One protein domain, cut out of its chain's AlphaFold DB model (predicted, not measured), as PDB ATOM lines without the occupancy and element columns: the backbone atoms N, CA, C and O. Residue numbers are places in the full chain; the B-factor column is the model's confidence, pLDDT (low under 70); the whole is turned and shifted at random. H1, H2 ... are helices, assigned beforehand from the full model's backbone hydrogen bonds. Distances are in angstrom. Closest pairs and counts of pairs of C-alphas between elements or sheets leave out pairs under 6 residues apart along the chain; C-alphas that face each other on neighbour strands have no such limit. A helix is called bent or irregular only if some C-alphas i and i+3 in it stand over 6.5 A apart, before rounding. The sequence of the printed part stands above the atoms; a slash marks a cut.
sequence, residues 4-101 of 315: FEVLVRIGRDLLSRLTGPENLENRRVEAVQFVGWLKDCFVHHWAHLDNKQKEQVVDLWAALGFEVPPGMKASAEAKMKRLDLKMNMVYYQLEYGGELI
ATOM      1  N   PHE A   4     -31.499 -45.425   2.311       79.88
ATOM      2  CA  PHE A   4     -31.512 -46.495   1.321       79.88
ATOM      3  C   PHE A   4     -32.408 -46.209   0.096       79.88
ATOM      4  O   PHE A   4     -32.038 -46.509  -1.035       79.88
ATOM      5  N   GLU A   5     -33.584 -45.605   0.281       81.00
ATOM      6  CA  GLU A   5     -34.490 -45.281  -0.833       81.00
ATOM      7  C   GLU A   5     -33.913 -44.174  -1.718       81.00
ATOM      8  O   GLU A   5     -34.038 -44.222  -2.943       81.00
ATOM      9  N   VAL A   6     -33.254 -43.192  -1.094       80.50
ATOM     10  CA  VAL A   6     -32.535 -42.122  -1.795       80.50
ATOM     11  C   VAL A   6     -31.395 -42.717  -2.617       80.50
ATOM     12  O   VAL A   6     -31.305 -42.439  -3.812       80.50
ATOM     13  N   LEU A   7     -30.600 -43.609  -2.017       83.75
ATOM     14  CA  LEU A   7     -29.517 -44.328  -2.686       83.75
ATOM     15  C   LEU A   7     -30.005 -45.068  -3.940       83.75
ATOM     16  O   LEU A   7     -29.473 -44.869  -5.031       83.75
ATOM     17  N   VAL A   8     -31.043 -45.897  -3.807       83.50
ATOM     18  CA  VAL A   8     -31.577 -46.685  -4.928       83.50
ATOM     19  C   VAL A   8     -32.133 -45.779  -6.028       83.50
ATOM     20  O   VAL A   8     -31.964 -46.071  -7.214       83.50
ATOM     21  N   ARG A   9     -32.783 -44.669  -5.660       83.88
ATOM     22  CA  ARG A   9     -33.325 -43.706  -6.625       83.88
ATOM     23  C   ARG A   9     -32.218 -43.002  -7.408       83.88
ATOM     24  O   ARG A   9     -32.313 -42.952  -8.631       83.88
ATOM     25  N   ILE A  10     -31.188 -42.502  -6.728       81.44
ATOM     26  CA  ILE A  10     -30.039 -41.838  -7.363       81.44
ATOM     27  C   ILE A  10     -29.304 -42.820  -8.277       81.44
ATOM     28  O   ILE A  10     -29.033 -42.498  -9.431       81.44
ATOM     29  N   GLY A  11     -29.059 -44.045  -7.802       80.00
ATOM     30  CA  GLY A  11     -28.417 -45.082  -8.607       80.00
ATOM     31  C   GLY A  11     -29.193 -45.378  -9.890       80.00
ATOM     32  O   GLY A  11     -28.603 -45.447 -10.964       80.00
ATOM     33  N   ARG A  12     -30.526 -45.495  -9.811       80.19
ATOM     34  CA  ARG A  12     -31.384 -45.704 -10.993       80.19
ATOM     35  C   ARG A  12     -31.417 -44.510 -11.945       80.19
ATOM     36  O   ARG A  12     -31.427 -44.731 -13.152       80.19
ATOM     37  N   ASP A  13     -31.435 -43.284 -11.428       82.62
ATOM     38  CA  ASP A  13     -31.375 -42.077 -12.262       82.62
ATOM     39  C   ASP A  13     -30.075 -42.048 -13.073       82.62
ATOM     40  O   ASP A  13     -30.113 -42.005 -14.306       82.62
ATOM     41  N   LEU A  14     -28.940 -42.227 -12.388       79.38
ATOM     42  CA  LEU A  14     -27.611 -42.288 -12.994       79.38
ATOM     43  C   LEU A  14     -27.525 -43.403 -14.053       79.38
ATOM     44  O   LEU A  14     -27.009 -43.182 -15.150       79.38
ATOM     45  N   LEU A  15     -28.094 -44.580 -13.746       69.19
ATOM     46  CA  LEU A  15     -28.201 -45.739 -14.646       69.19
ATOM     47  C   LEU A  15     -29.022 -45.467 -15.909       69.19
ATOM     48  O   LEU A  15     -28.829 -46.165 -16.901       69.19
ATOM     49  N   SER A  16     -29.967 -44.528 -15.866       76.38
ATOM     50  CA  SER A  16     -30.887 -44.256 -16.974       76.38
ATOM     51  C   SER A  16     -30.425 -43.110 -17.872       76.38
ATOM     52  O   SER A  16     -30.634 -43.163 -19.081       76.38
ATOM     53  N   ARG A  17     -29.779 -42.088 -17.297       80.44
ATOM     54  CA  ARG A  17     -29.452 -40.840 -17.998       80.44
ATOM     55  C   ARG A  17     -28.097 -40.863 -18.698       80.44
ATOM     56  O   ARG A  17     -27.954 -40.260 -19.753       80.44
ATOM     57  N   LEU A  18     -27.108 -41.540 -18.117       79.50
ATOM     58  CA  LEU A  18     -25.711 -41.469 -18.562       79.50
ATOM     59  C   LEU A  18     -25.209 -42.802 -19.119       79.50
ATOM     60  O   LEU A  18     -24.061 -43.179 -18.885       79.50
ATOM     61  N   THR A  19     -26.054 -43.545 -19.835       76.44
ATOM     62  CA  THR A  19     -25.653 -44.775 -20.537       76.44
ATOM     63  C   THR A  19     -24.773 -44.468 -21.753       76.44
ATOM     64  O   THR A  19     -24.803 -43.357 -22.268       76.44
ATOM     65  N   GLY A  20     -24.000 -45.452 -22.221       75.50
ATOM     66  CA  GLY A  20     -23.144 -45.308 -23.409       75.50
ATOM     67  C   GLY A  20     -21.698 -44.881 -23.102       75.50
ATOM     68  O   GLY A  20     -21.405 -44.416 -21.994       75.50
ATOM     69  N   PRO A  21     -20.749 -45.124 -24.027       78.19
ATOM     70  CA  PRO A  21     -19.339 -44.757 -23.867       78.19
ATOM     71  C   PRO A  21     -19.081 -43.240 -23.895       78.19
ATOM     72  O   PRO A  21     -18.146 -42.781 -23.248       78.19
ATOM     73  N   GLU A  22     -19.902 -42.467 -24.601       83.88
ATOM     74  CA  GLU A  22     -19.795 -41.012 -24.761       83.88
ATOM     75  C   GLU A  22     -20.025 -40.234 -23.459       83.88
ATOM     76  O   GLU A  22     -19.490 -39.145 -23.279       83.88
ATOM     77  N   ASN A  23     -20.765 -40.824 -22.519       84.50
ATOM     78  CA  ASN A  23     -21.092 -40.217 -21.230       84.50
ATOM     79  C   ASN A  23     -20.128 -40.618 -20.107       84.50
ATOM     80  O   ASN A  23     -20.406 -40.331 -18.945       84.50
ATOM     81  N   LEU A  24     -19.019 -41.304 -20.415       85.88
ATOM     82  CA  LEU A  24     -18.121 -41.867 -19.401       85.88
ATOM     83  C   LEU A  24     -17.588 -40.808 -18.430       85.88
ATOM     84  O   LEU A  24     -17.602 -41.031 -17.223       85.88
ATOM     85  N   GLU A  25     -17.158 -39.660 -18.947       84.56
ATOM     86  CA  GLU A  25     -16.571 -38.606 -18.118       84.56
ATOM     87  C   GLU A  25     -17.621 -37.900 -17.253       84.56
ATOM     88  O   GLU A  25     -17.448 -37.766 -16.044       84.56
ATOM     89  N   ASN A  26     -18.777 -37.567 -17.835       85.69
ATOM     90  CA  ASN A  26     -19.909 -37.023 -17.078       85.69
ATOM     91  C   ASN A  26     -20.368 -38.000 -15.990       85.69
ATOM     92  O   ASN A  26     -20.645 -37.601 -14.863       85.69
ATOM     93  N   ARG A  27     -20.379 -39.304 -16.294       88.19
ATOM     94  CA  ARG A  27     -20.705 -40.347 -15.321       88.19
ATOM     95  C   ARG A  27     -19.692 -40.388 -14.181       88.19
ATOM     96  O   ARG A  27     -20.106 -40.567 -13.045       88.19
ATOM     97  N   ARG A  28     -18.395 -40.207 -14.452       87.31
ATOM     98  CA  ARG A  28     -17.367 -40.137 -13.403       87.31
ATOM     99  C   ARG A  28     -17.587 -38.950 -12.477       87.31
ATOM    100  O   ARG A  28     -17.524 -39.139 -11.272       87.31
ATOM    101  N   VAL A  29     -17.909 -37.773 -13.001       85.88
ATOM    102  CA  VAL A  29     -18.169 -36.590 -12.163       85.88
ATOM    103  C   VAL A  29     -19.460 -36.751 -11.355       85.88
ATOM    104  O   VAL A  29     -19.476 -36.543 -10.146       85.88
ATOM    105  N   GLU A  30     -20.551 -37.177 -11.988       86.31
ATOM    106  CA  GLU A  30     -21.857 -37.258 -11.326       86.31
ATOM    107  C   GLU A  30     -21.992 -38.457 -10.374       86.31
ATOM    108  O   GLU A  30     -22.779 -38.419  -9.424       86.31
ATOM    109  N   ALA A  31     -21.200 -39.515 -10.576       86.50
ATOM    110  CA  ALA A  31     -21.170 -40.657  -9.670       86.50
ATOM    111  C   ALA A  31     -20.531 -40.335  -8.310       86.50
ATOM    112  O   ALA A  31     -20.711 -41.130  -7.391       86.50
ATOM    113  N   VAL A  32     -19.839 -39.198  -8.138       84.44
ATOM    114  CA  VAL A  32     -19.132 -38.863  -6.886       84.44
ATOM    115  C   VAL A  32     -20.107 -38.851  -5.717       84.44
ATOM    116  O   VAL A  32     -19.963 -39.630  -4.775       84.44
ATOM    117  N   GLN A  33     -21.179 -38.063  -5.813       81.81
ATOM    118  CA  GLN A  33     -22.190 -38.017  -4.756       81.81
ATOM    119  C   GLN A  33     -22.753 -39.413  -4.477       81.81
ATOM    120  O   GLN A  33     -22.828 -39.833  -3.325       81.81
ATOM    121  N   PHE A  34     -23.078 -40.172  -5.527       85.75
ATOM    122  CA  PHE A  34     -23.606 -41.529  -5.404       85.75
ATOM    123  C   PHE A  34     -22.638 -42.497  -4.697       85.75
ATOM    124  O   PHE A  34     -23.065 -43.265  -3.833       85.75
ATOM    125  N   VAL A  35     -21.339 -42.426  -4.998       84.88
ATOM    126  CA  VAL A  35     -20.282 -43.191  -4.318       84.88
ATOM    127  C   VAL A  35     -20.182 -42.805  -2.842       84.88
ATOM    128  O   VAL A  35     -20.024 -43.690  -2.001       84.88
ATOM    129  N   GLY A  36     -20.344 -41.521  -2.508       79.69
ATOM    130  CA  GLY A  36     -20.438 -41.047  -1.124       79.69
ATOM    131  C   GLY A  36     -21.580 -41.709  -0.350       79.69
ATOM    132  O   GLY A  36     -21.359 -42.300   0.703       79.69
ATOM    133  N   TRP A  37     -22.784 -41.722  -0.922       81.75
ATOM    134  CA  TRP A  37     -23.943 -42.382  -0.306       81.75
ATOM    135  C   TRP A  37     -23.764 -43.900  -0.163       81.75
ATOM    136  O   TRP A  37     -24.181 -44.478   0.843       81.75
ATOM    137  N   LEU A  38     -23.146 -44.563  -1.152       84.69
ATOM    138  CA  LEU A  38     -22.814 -45.989  -1.063       84.69
ATOM    139  C   LEU A  38     -21.855 -46.253   0.102       84.69
ATOM    140  O   LEU A  38     -22.088 -47.171   0.889       84.69
ATOM    141  N   LYS A  39     -20.815 -45.425   0.242       78.06
ATOM    142  CA  LYS A  39     -19.853 -45.498   1.347       78.06
ATOM    143  C   LYS A  39     -20.548 -45.344   2.701       78.06
ATOM    144  O   LYS A  39     -20.368 -46.206   3.559       78.06
ATOM    145  N   ASP A  40     -21.382 -44.324   2.883       77.44
ATOM    146  CA  ASP A  40     -22.119 -44.118   4.137       77.44
ATOM    147  C   ASP A  40     -23.033 -45.304   4.466       77.44
ATOM    148  O   ASP A  40     -23.147 -45.720   5.624       77.44
ATOM    149  N   CYS A  41     -23.637 -45.919   3.446       81.50
ATOM    150  CA  CYS A  41     -24.429 -47.130   3.625       81.50
ATOM    151  C   CYS A  41     -23.588 -48.313   4.122       81.50
ATOM    152  O   CYS A  41     -24.027 -49.019   5.031       81.50
ATOM    153  N   PHE A  42     -22.384 -48.517   3.579       77.31
ATOM    154  CA  PHE A  42     -21.467 -49.565   4.042       77.31
ATOM    155  C   PHE A  42     -20.929 -49.308   5.455       77.31
ATOM    156  O   PHE A  42     -20.787 -50.252   6.230       77.31
ATOM    157  N   VAL A  43     -20.635 -48.055   5.804       73.44
ATOM    158  CA  VAL A  43     -19.948 -47.717   7.061       73.44
ATOM    159  C   VAL A  43     -20.925 -47.520   8.220       73.44
ATOM    160  O   VAL A  43     -20.724 -48.075   9.298       73.44
ATOM    161  N   HIS A  44     -21.985 -46.739   8.020       76.56
ATOM    162  CA  HIS A  44     -22.853 -46.280   9.110       76.56
ATOM    163  C   HIS A  44     -24.182 -47.025   9.186       76.56
ATOM    164  O   HIS A  44     -24.743 -47.176  10.271       76.56
ATOM    165  N   HIS A  45     -24.698 -47.507   8.054       79.88
ATOM    166  CA  HIS A  45     -26.050 -48.070   7.997       79.88
ATOM    167  C   HIS A  45     -26.096 -49.584   7.784       79.88
ATOM    168  O   HIS A  45     -27.156 -50.180   7.961       79.88
ATOM    169  N   TRP A  46     -24.968 -50.231   7.484       82.69
ATOM    170  CA  TRP A  46     -24.917 -51.645   7.105       82.69
ATOM    171  C   TRP A  46     -25.556 -52.592   8.126       82.69
ATOM    172  O   TRP A  46     -26.265 -53.528   7.755       82.69
ATOM    173  N   ALA A  47     -25.357 -52.340   9.423       83.31
ATOM    174  CA  ALA A  47     -25.939 -53.146  10.497       83.31
ATOM    175  C   ALA A  47     -27.479 -53.085  10.535       83.31
ATOM    176  O   ALA A  47     -28.116 -54.012  11.030       83.31
ATOM    177  N   HIS A  48     -28.066 -52.019   9.989       85.81
ATOM    178  CA  HIS A  48     -29.506 -51.769   9.979       85.81
ATOM    179  C   HIS A  48     -30.195 -52.229   8.686       85.81
ATOM    180  O   HIS A  48     -31.421 -52.181   8.614       85.81
ATOM    181  N   LEU A  49     -29.432 -52.668   7.679       84.81
ATOM    182  CA  LEU A  49     -29.972 -53.164   6.415       84.81
ATOM    183  C   LEU A  49     -30.325 -54.654   6.500       84.81
ATOM    184  O   LEU A  49     -29.555 -55.470   7.027       84.81
ATOM    185  N   ASP A  50     -31.464 -55.016   5.912       88.69
ATOM    186  CA  ASP A  50     -31.824 -56.412   5.684       88.69
ATOM    187  C   ASP A  50     -30.956 -57.050   4.576       88.69
ATOM    188  O   ASP A  50     -30.198 -56.378   3.870       88.69
ATOM    189  N   ASN A  51     -31.037 -58.373   4.420       86.12
ATOM    190  CA  ASN A  51     -30.203 -59.100   3.455       86.12
ATOM    191  C   ASN A  51     -30.454 -58.673   2.000       86.12
ATOM    192  O   ASN A  51     -29.511 -58.592   1.218       86.12
ATOM    193  N   LYS A  52     -31.700 -58.351   1.643       86.44
ATOM    194  CA  LYS A  52     -32.069 -57.946   0.282       86.44
ATOM    195  C   LYS A  52     -31.562 -56.538  -0.027       86.44
ATOM    196  O   LYS A  52     -31.113 -56.262  -1.136       86.44
ATOM    197  N   GLN A  53     -31.610 -55.644   0.955       87.75
ATOM    198  CA  GLN A  53     -31.052 -54.302   0.858       87.75
ATOM    199  C   GLN A  53     -29.532 -54.354   0.713       87.75
ATOM    200  O   GLN A  53     -28.981 -53.682  -0.155       87.75
ATOM    201  N   LYS A  54     -28.856 -55.200   1.500       86.88
ATOM    202  CA  LYS A  54     -27.409 -55.430   1.391       86.88
ATOM    203  C   LYS A  54     -27.006 -55.913   0.001       86.88
ATOM    204  O   LYS A  54     -26.076 -55.354  -0.575       86.88
ATOM    205  N   GLU A  55     -27.729 -56.881  -0.563       87.44
ATOM    206  CA  GLU A  55     -27.515 -57.337  -1.944       87.44
ATOM    207  C   GLU A  55     -27.644 -56.189  -2.953       87.44
ATOM    208  O   GLU A  55     -26.786 -56.031  -3.815       87.44
ATOM    209  N   GLN A  56     -28.653 -55.325  -2.809       86.56
ATOM    210  CA  GLN A  56     -28.837 -54.179  -3.705       86.56
ATOM    211  C   GLN A  56     -27.712 -53.142  -3.597       86.56
ATOM    212  O   GLN A  56     -27.280 -52.612  -4.620       86.56
ATOM    213  N   VAL A  57     -27.210 -52.859  -2.391       86.25
ATOM    214  CA  VAL A  57     -26.056 -51.959  -2.204       86.25
ATOM    215  C   VAL A  57     -24.804 -52.550  -2.861       86.25
ATOM    216  O   VAL A  57     -24.086 -51.839  -3.564       86.25
ATOM    217  N   VAL A  58     -24.567 -53.854  -2.689       86.00
ATOM    218  CA  VAL A  58     -23.436 -54.570  -3.303       86.00
ATOM    219  C   VAL A  58     -23.541 -54.593  -4.829       86.00
ATOM    220  O   VAL A  58     -22.538 -54.408  -5.517       86.00
ATOM    221  N   ASP A  59     -24.741 -54.764  -5.373       87.44
ATOM    222  CA  ASP A  59     -24.970 -54.747  -6.817       87.44
ATOM    223  C   ASP A  59     -24.740 -53.358  -7.421       87.44
ATOM    224  O   ASP A  59     -24.109 -53.238  -8.472       87.44
ATOM    225  N   LEU A  60     -25.185 -52.296  -6.745       86.88
ATOM    226  CA  LEU A  60     -24.909 -50.917  -7.155       86.88
ATOM    227  C   LEU A  60     -23.406 -50.599  -7.110       86.88
ATOM    228  O   LEU A  60     -22.889 -49.955  -8.023       86.88
ATOM    229  N   TRP A  61     -22.703 -51.100  -6.092       86.25
ATOM    230  CA  TRP A  61     -21.248 -50.995  -5.972       86.25
ATOM    231  C   TRP A  61     -20.519 -51.683  -7.133       86.25
ATOM    232  O   TRP A  61     -19.673 -51.081  -7.795       86.25
ATOM    233  N   ALA A  62     -20.892 -52.929  -7.431       84.75
ATOM    234  CA  ALA A  62     -20.310 -53.697  -8.527       84.75
ATOM    235  C   ALA A  62     -20.635 -53.095  -9.904       84.75
ATOM    236  O   ALA A  62     -19.792 -53.113 -10.803       84.75
ATOM    237  N   ALA A  63     -21.827 -52.513 -10.076       85.19
ATOM    238  CA  ALA A  63     -22.252 -51.899 -11.334       85.19
ATOM    239  C   ALA A  63     -21.400 -50.682 -11.744       85.19
ATOM    240  O   ALA A  63     -21.309 -50.397 -12.942       85.19
ATOM    241  N   LEU A  64     -20.764 -49.999 -10.779       84.44
ATOM    242  CA  LEU A  64     -19.797 -48.913 -11.005       84.44
ATOM    243  C   LEU A  64     -18.423 -49.418 -11.485       84.44
ATOM    244  O   LEU A  64     -17.598 -48.621 -11.929       84.44
ATOM    245  N   GLY A  65     -18.189 -50.735 -11.463       81.69
ATOM    246  CA  GLY A  65     -16.934 -51.357 -11.893       81.69
ATOM    247  C   GLY A  65     -15.923 -51.575 -10.767       81.69
ATOM    248  O   GLY A  65     -14.763 -51.871 -11.047       81.69
ATOM    249  N   PHE A  66     -16.343 -51.440  -9.508       83.00
ATOM    250  CA  PHE A  66     -15.474 -51.605  -8.346       83.00
ATOM    251  C   PHE A  66     -15.416 -53.051  -7.849       83.00
ATOM    252  O   PHE A  66     -16.353 -53.835  -8.025       83.00
ATOM    253  N   GLU A  67     -14.304 -53.403  -7.202       80.06
ATOM    254  CA  GLU A  67     -14.145 -54.702  -6.554       80.06
ATOM    255  C   GLU A  67     -15.111 -54.830  -5.371       80.06
ATOM    256  O   GLU A  67     -15.285 -53.907  -4.571       80.06
ATOM    257  N   VAL A  68     -15.767 -55.985  -5.280       79.00
ATOM    258  CA  VAL A  68     -16.722 -56.286  -4.212       79.00
ATOM    259  C   VAL A  68     -15.953 -56.706  -2.952       79.00
ATOM    260  O   VAL A  68     -15.028 -57.514  -3.076       79.00
ATOM    261  N   PRO A  69     -16.341 -56.226  -1.754       68.75
ATOM    262  CA  PRO A  69     -15.686 -56.613  -0.509       68.75
ATOM    263  C   PRO A  69     -15.653 -58.139  -0.274       68.75
ATOM    264  O   PRO A  69     -16.587 -58.851  -0.673       68.75
ATOM    265  N   PRO A  70     -14.616 -58.662   0.408       67.56
ATOM    266  CA  PRO A  70     -14.497 -60.076   0.751       67.56
ATOM    267  C   PRO A  70     -15.737 -60.604   1.486       67.56
ATOM    268  O   PRO A  70     -16.273 -59.970   2.390       67.56
ATOM    269  N   GLY A  71     -16.204 -61.794   1.103       71.69
ATOM    270  CA  GLY A  71     -17.381 -62.427   1.712       71.69
ATOM    271  C   GLY A  71     -18.732 -61.983   1.139       71.69
ATOM    272  O   GLY A  71     -19.752 -62.569   1.498       71.69
ATOM    273  N   MET A  72     -18.759 -61.022   0.209       77.75
ATOM    274  CA  MET A  72     -19.972 -60.594  -0.497       77.75
ATOM    275  C   MET A  72     -19.979 -61.090  -1.952       77.75
ATOM    276  O   MET A  72     -18.933 -61.339  -2.555       77.75
ATOM    277  N   LYS A  73     -21.172 -61.257  -2.539       80.31
ATOM    278  CA  LYS A  73     -21.339 -61.666  -3.942       80.31
ATOM    279  C   LYS A  73     -22.321 -60.739  -4.645       80.31
ATOM    280  O   LYS A  73     -23.477 -60.676  -4.252       80.31
ATOM    281  N   ALA A  74     -21.857 -60.078  -5.702       80.44
ATOM    282  CA  ALA A  74     -22.728 -59.356  -6.622       80.44
ATOM    283  C   ALA A  74     -23.418 -60.317  -7.599       80.44
ATOM    284  O   ALA A  74     -22.834 -61.340  -8.000       80.44
ATOM    285  N   SER A  75     -24.631 -59.958  -8.010       81.75
ATOM    286  CA  SER A  75     -25.414 -60.675  -9.009       81.75
ATOM    287  C   SER A  75     -24.719 -60.693 -10.377       81.75
ATOM    288  O   SER A  75     -23.859 -59.865 -10.694       81.75
ATOM    289  N   ALA A  76     -25.075 -61.668 -11.222       76.44
ATOM    290  CA  ALA A  76     -24.543 -61.753 -12.584       76.44
ATOM    291  C   ALA A  76     -24.904 -60.509 -13.417       76.44
ATOM    292  O   ALA A  76     -24.087 -60.039 -14.206       76.44
ATOM    293  N   GLU A  77     -26.090 -59.940 -13.188       73.00
ATOM    294  CA  GLU A  77     -26.564 -58.735 -13.870       73.00
ATOM    295  C   GLU A  77     -25.737 -57.497 -13.490       73.00
ATOM    296  O   GLU A  77     -25.325 -56.742 -14.371       73.00
ATOM    297  N   ALA A  78     -25.396 -57.331 -12.206       73.44
ATOM    298  CA  ALA A  78     -24.526 -56.246 -11.751       73.44
ATOM    299  C   ALA A  78     -23.116 -56.326 -12.367       73.44
ATOM    300  O   ALA A  78     -22.532 -55.306 -12.738       73.44
ATOM    301  N   LYS A  79     -22.593 -57.545 -12.557       68.56
ATOM    302  CA  LYS A  79     -21.284 -57.789 -13.193       68.56
ATOM    303  C   LYS A  79     -21.271 -57.532 -14.703       68.56
ATOM    304  O   LYS A  79     -20.208 -57.235 -15.242       68.56
ATOM    305  N   MET A  80     -22.417 -57.628 -15.384       68.69
ATOM    306  CA  MET A  80     -22.532 -57.408 -16.838       68.69
ATOM    307  C   MET A  80     -22.603 -55.922 -17.254       68.69
ATOM    308  O   MET A  80     -22.637 -55.636 -18.445       68.69
ATOM    309  N   LYS A  81     -22.480 -55.000 -16.286       65.00
ATOM    310  CA  LYS A  81     -22.226 -53.547 -16.405       65.00
ATOM    311  C   LYS A  81     -23.348 -52.685 -17.009       65.00
ATOM    312  O   LYS A  81     -23.759 -52.844 -18.151       65.00
ATOM    313  N   ARG A  82     -23.729 -51.643 -16.251       61.59
ATOM    314  CA  ARG A  82     -24.527 -50.486 -16.718       61.59
ATOM    315  C   ARG A  82     -23.883 -49.115 -16.404       61.59
ATOM    316  O   ARG A  82     -24.205 -48.149 -17.085       61.59
ATOM    317  N   LEU A  83     -22.959 -49.022 -15.431       68.62
ATOM    318  CA  LEU A  83     -22.339 -47.762 -14.972       68.62
ATOM    319  C   LEU A  83     -20.799 -47.747 -14.956       68.62
ATOM    320  O   LEU A  83     -20.237 -46.718 -14.604       68.62
ATOM    321  N   ASP A  84     -20.116 -48.823 -15.349       82.12
ATOM    322  CA  ASP A  84     -18.651 -48.965 -15.265       82.12
ATOM    323  C   ASP A  84     -17.872 -47.675 -15.571       82.12
ATOM    324  O   ASP A  84     -17.924 -47.154 -16.690       82.12
ATOM    325  N   LEU A  85     -17.160 -47.175 -14.558       84.06
ATOM    326  CA  LEU A  85     -16.376 -45.942 -14.630       84.06
ATOM    327  C   LEU A  85     -15.027 -46.142 -15.342       84.06
ATOM    328  O   LEU A  85     -14.294 -45.173 -15.567       84.06
ATOM    329  N   LYS A  86     -14.690 -47.388 -15.712       85.44
ATOM    330  CA  LYS A  86     -13.421 -47.784 -16.345       85.44
ATOM    331  C   LYS A  86     -12.196 -47.272 -15.586       85.44
ATOM    332  O   LYS A  86     -11.218 -46.843 -16.194       85.44
ATOM    333  N   MET A  87     -12.269 -47.269 -14.261       82.81
ATOM    334  CA  MET A  87     -11.185 -46.833 -13.394       82.81
ATOM    335  C   MET A  87     -11.249 -47.565 -12.055       82.81
ATOM    336  O   MET A  87     -12.329 -47.888 -11.565       82.81
ATOM    337  N   ASN A  88     -10.085 -47.836 -11.466       81.25
ATOM    338  CA  ASN A  88     -10.003 -48.395 -10.121       81.25
ATOM    339  C   ASN A  88     -10.490 -47.367  -9.081       81.25
ATOM    340  O   ASN A  88     -10.221 -46.175  -9.221       81.25
ATOM    341  N   MET A  89     -11.167 -47.837  -8.026       75.94
ATOM    342  CA  MET A  89     -11.714 -46.996  -6.950       75.94
ATOM    343  C   MET A  89     -10.689 -46.019  -6.368       75.94
ATOM    344  O   MET A  89     -11.020 -44.862  -6.141       75.94
ATOM    345  N   VAL A  90      -9.450 -46.460  -6.152       69.69
ATOM    346  CA  VAL A  90      -8.402 -45.626  -5.551       69.69
ATOM    347  C   VAL A  90      -8.095 -44.425  -6.443       69.69
ATOM    348  O   VAL A  90      -8.087 -43.291  -5.971       69.69
ATOM    349  N   TYR A  91      -7.910 -44.648  -7.748       76.69
ATOM    350  CA  TYR A  91      -7.690 -43.557  -8.704       76.69
ATOM    351  C   TYR A  91      -8.934 -42.681  -8.863       76.69
ATOM    352  O   TYR A  91      -8.816 -41.461  -8.915       76.69
ATOM    353  N   TYR A  92     -10.127 -43.280  -8.838       82.62
ATOM    354  CA  TYR A  92     -11.384 -42.537  -8.871       82.62
ATOM    355  C   TYR A  92     -11.553 -41.599  -7.673       82.62
ATOM    356  O   TYR A  92     -11.925 -40.438  -7.843       82.62
ATOM    357  N   GLN A  93     -11.224 -42.062  -6.469       73.50
ATOM    358  CA  GLN A  93     -11.259 -41.243  -5.261       73.50
ATOM    359  C   GLN A  93     -10.217 -40.124  -5.281       73.50
ATOM    360  O   GLN A  93     -10.523 -39.023  -4.834       73.50
ATOM    361  N   LEU A  94      -9.016 -40.379  -5.814       73.50
ATOM    362  CA  LEU A  94      -7.981 -39.349  -5.961       73.50
ATOM    363  C   LEU A  94      -8.382 -38.251  -6.946       73.50
ATOM    364  O   LEU A  94      -8.117 -37.082  -6.686       73.50
ATOM    365  N   GLU A  95      -8.979 -38.627  -8.075       80.25
ATOM    366  CA  GLU A  95      -9.259 -37.700  -9.173       80.25
ATOM    367  C   GLU A  95     -10.590 -36.954  -8.996       80.25
ATOM    368  O   GLU A  95     -10.657 -35.754  -9.244       80.25
ATOM    369  N   TYR A  96     -11.632 -37.636  -8.510       80.19
ATOM    370  CA  TYR A  96     -12.991 -37.081  -8.401       80.19
ATOM    371  C   TYR A  96     -13.505 -37.017  -6.963       80.19
ATOM    372  O   TYR A  96     -14.322 -36.168  -6.622       80.19
ATOM    373  N   GLY A  97     -13.040 -37.922  -6.102       71.06
ATOM    374  CA  GLY A  97     -13.564 -38.112  -4.753       71.06
ATOM    375  C   GLY A  97     -12.946 -37.220  -3.683       71.06
ATOM    376  O   GLY A  97     -13.107 -37.545  -2.512       71.06
ATOM    377  N   GLY A  98     -12.263 -36.126  -4.042       66.56
ATOM    378  CA  GLY A  98     -11.597 -35.235  -3.083       66.56
ATOM    379  C   GLY A  98     -12.510 -34.772  -1.939       66.56
ATOM    380  O   GLY A  98     -12.094 -34.748  -0.785       66.56
ATOM    381  N   GLU A  99     -13.780 -34.492  -2.245       59.94
ATOM    382  CA  GLU A  99     -14.819 -34.116  -1.272       59.94
ATOM    383  C   GLU A  99     -15.363 -35.287  -0.433       59.94
ATOM    384  O   GLU A  99     -15.902 -35.077   0.650       59.94
ATOM    385  N   LEU A 100     -15.200 -36.526  -0.903       60.38
ATOM    386  CA  LEU A 100     -15.592 -37.755  -0.199       60.38
ATOM    387  C   LEU A 100     -14.474 -38.311   0.692       60.38
ATOM    388  O   LEU A 100     -14.675 -39.321   1.389       60.38
ATOM    389  N   ILE A 101     -13.285 -37.698   0.633       60.44
ATOM    390  CA  ILE A 101     -12.176 -38.002   1.529       60.44
ATOM    391  C   ILE A 101     -12.615 -37.565   2.921       60.44
ATOM    392  O   ILE A 101     -12.555 -36.398   3.299       60.44
TER     393      ILE A 101
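This is residues 4 to 101 of the 315 residues of the protein "Helicase ATP-binding domain-containing protein" of Haemonchus placei (UniProt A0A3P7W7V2). The longest helix, H2, makes an up-and-down bundle with H1 and H3, the three side by side with their centres in a triangle and each running against the one before it. Short H4 packs on the last residues of H3, while H5 lies on the side of H2 away from H1, near it but only loosely joined to the bundle. The printed part has 98 residues, with five named helices in the order H1, H2, H3, H4, H5 and no named strand; its class is all helix. It is compact, with a radius of gyration of the C-alphas of 12.7 A, and rounded, spanning 36 by 29 by 25 A.

H2, residues 24 to 48, measures 33.0 A from first to last C-alpha. It has a kink of 48 degrees near residue 42 and is irregular, with C-alphas 44 and 47 7.7 A apart. H1, residues 4 to 17, measures 20.2 A and begins at C-alpha 4 (-31.512, -46.495, 1.321). H3, residues 51 to 63, measures 18.3 A. H4 holds residues 76 to 79; H5, residues 89 to 95, ends at C-alpha 95 (-9.259, -37.700, -9.173).

H2 and H1 form a helical hairpin: they touch, closest at the C-alphas of Trp 37 and Leu 7, 6.4 A, at a shallow tilt of 18 degrees, opposite ways. H2 and H3 form another, at 24 degrees; H2 touches H3 with residues 38 to 46 alone, closest at the C-alphas of Leu 38 and Val 57, 6.9 A. H1 and H3 are close but not clearly touching. H3 touches H4 with residues 59 to 63 alone, the C-alphas of Ala 63 and Ala 78 being closest at 4.9 A. H5 is close to H2 but not clearly touching, at a steep tilt of 55 degrees. Every O i to N i+4 pair is within hydrogen-bond range in H1, H3 and H5, and 15 of 21 in H2; H4 is too short for such a pair.

The C-alphas of Glu 22 and Ala 47, the two farthest apart, are 37.8 A apart. The printed part has no cut; H3 to H4 is a long link of 12 residues. Its mean pLDDT is 79.6, with residues 15, 69 to 70, 79 to 83, 90 and 98 to 101 under 70.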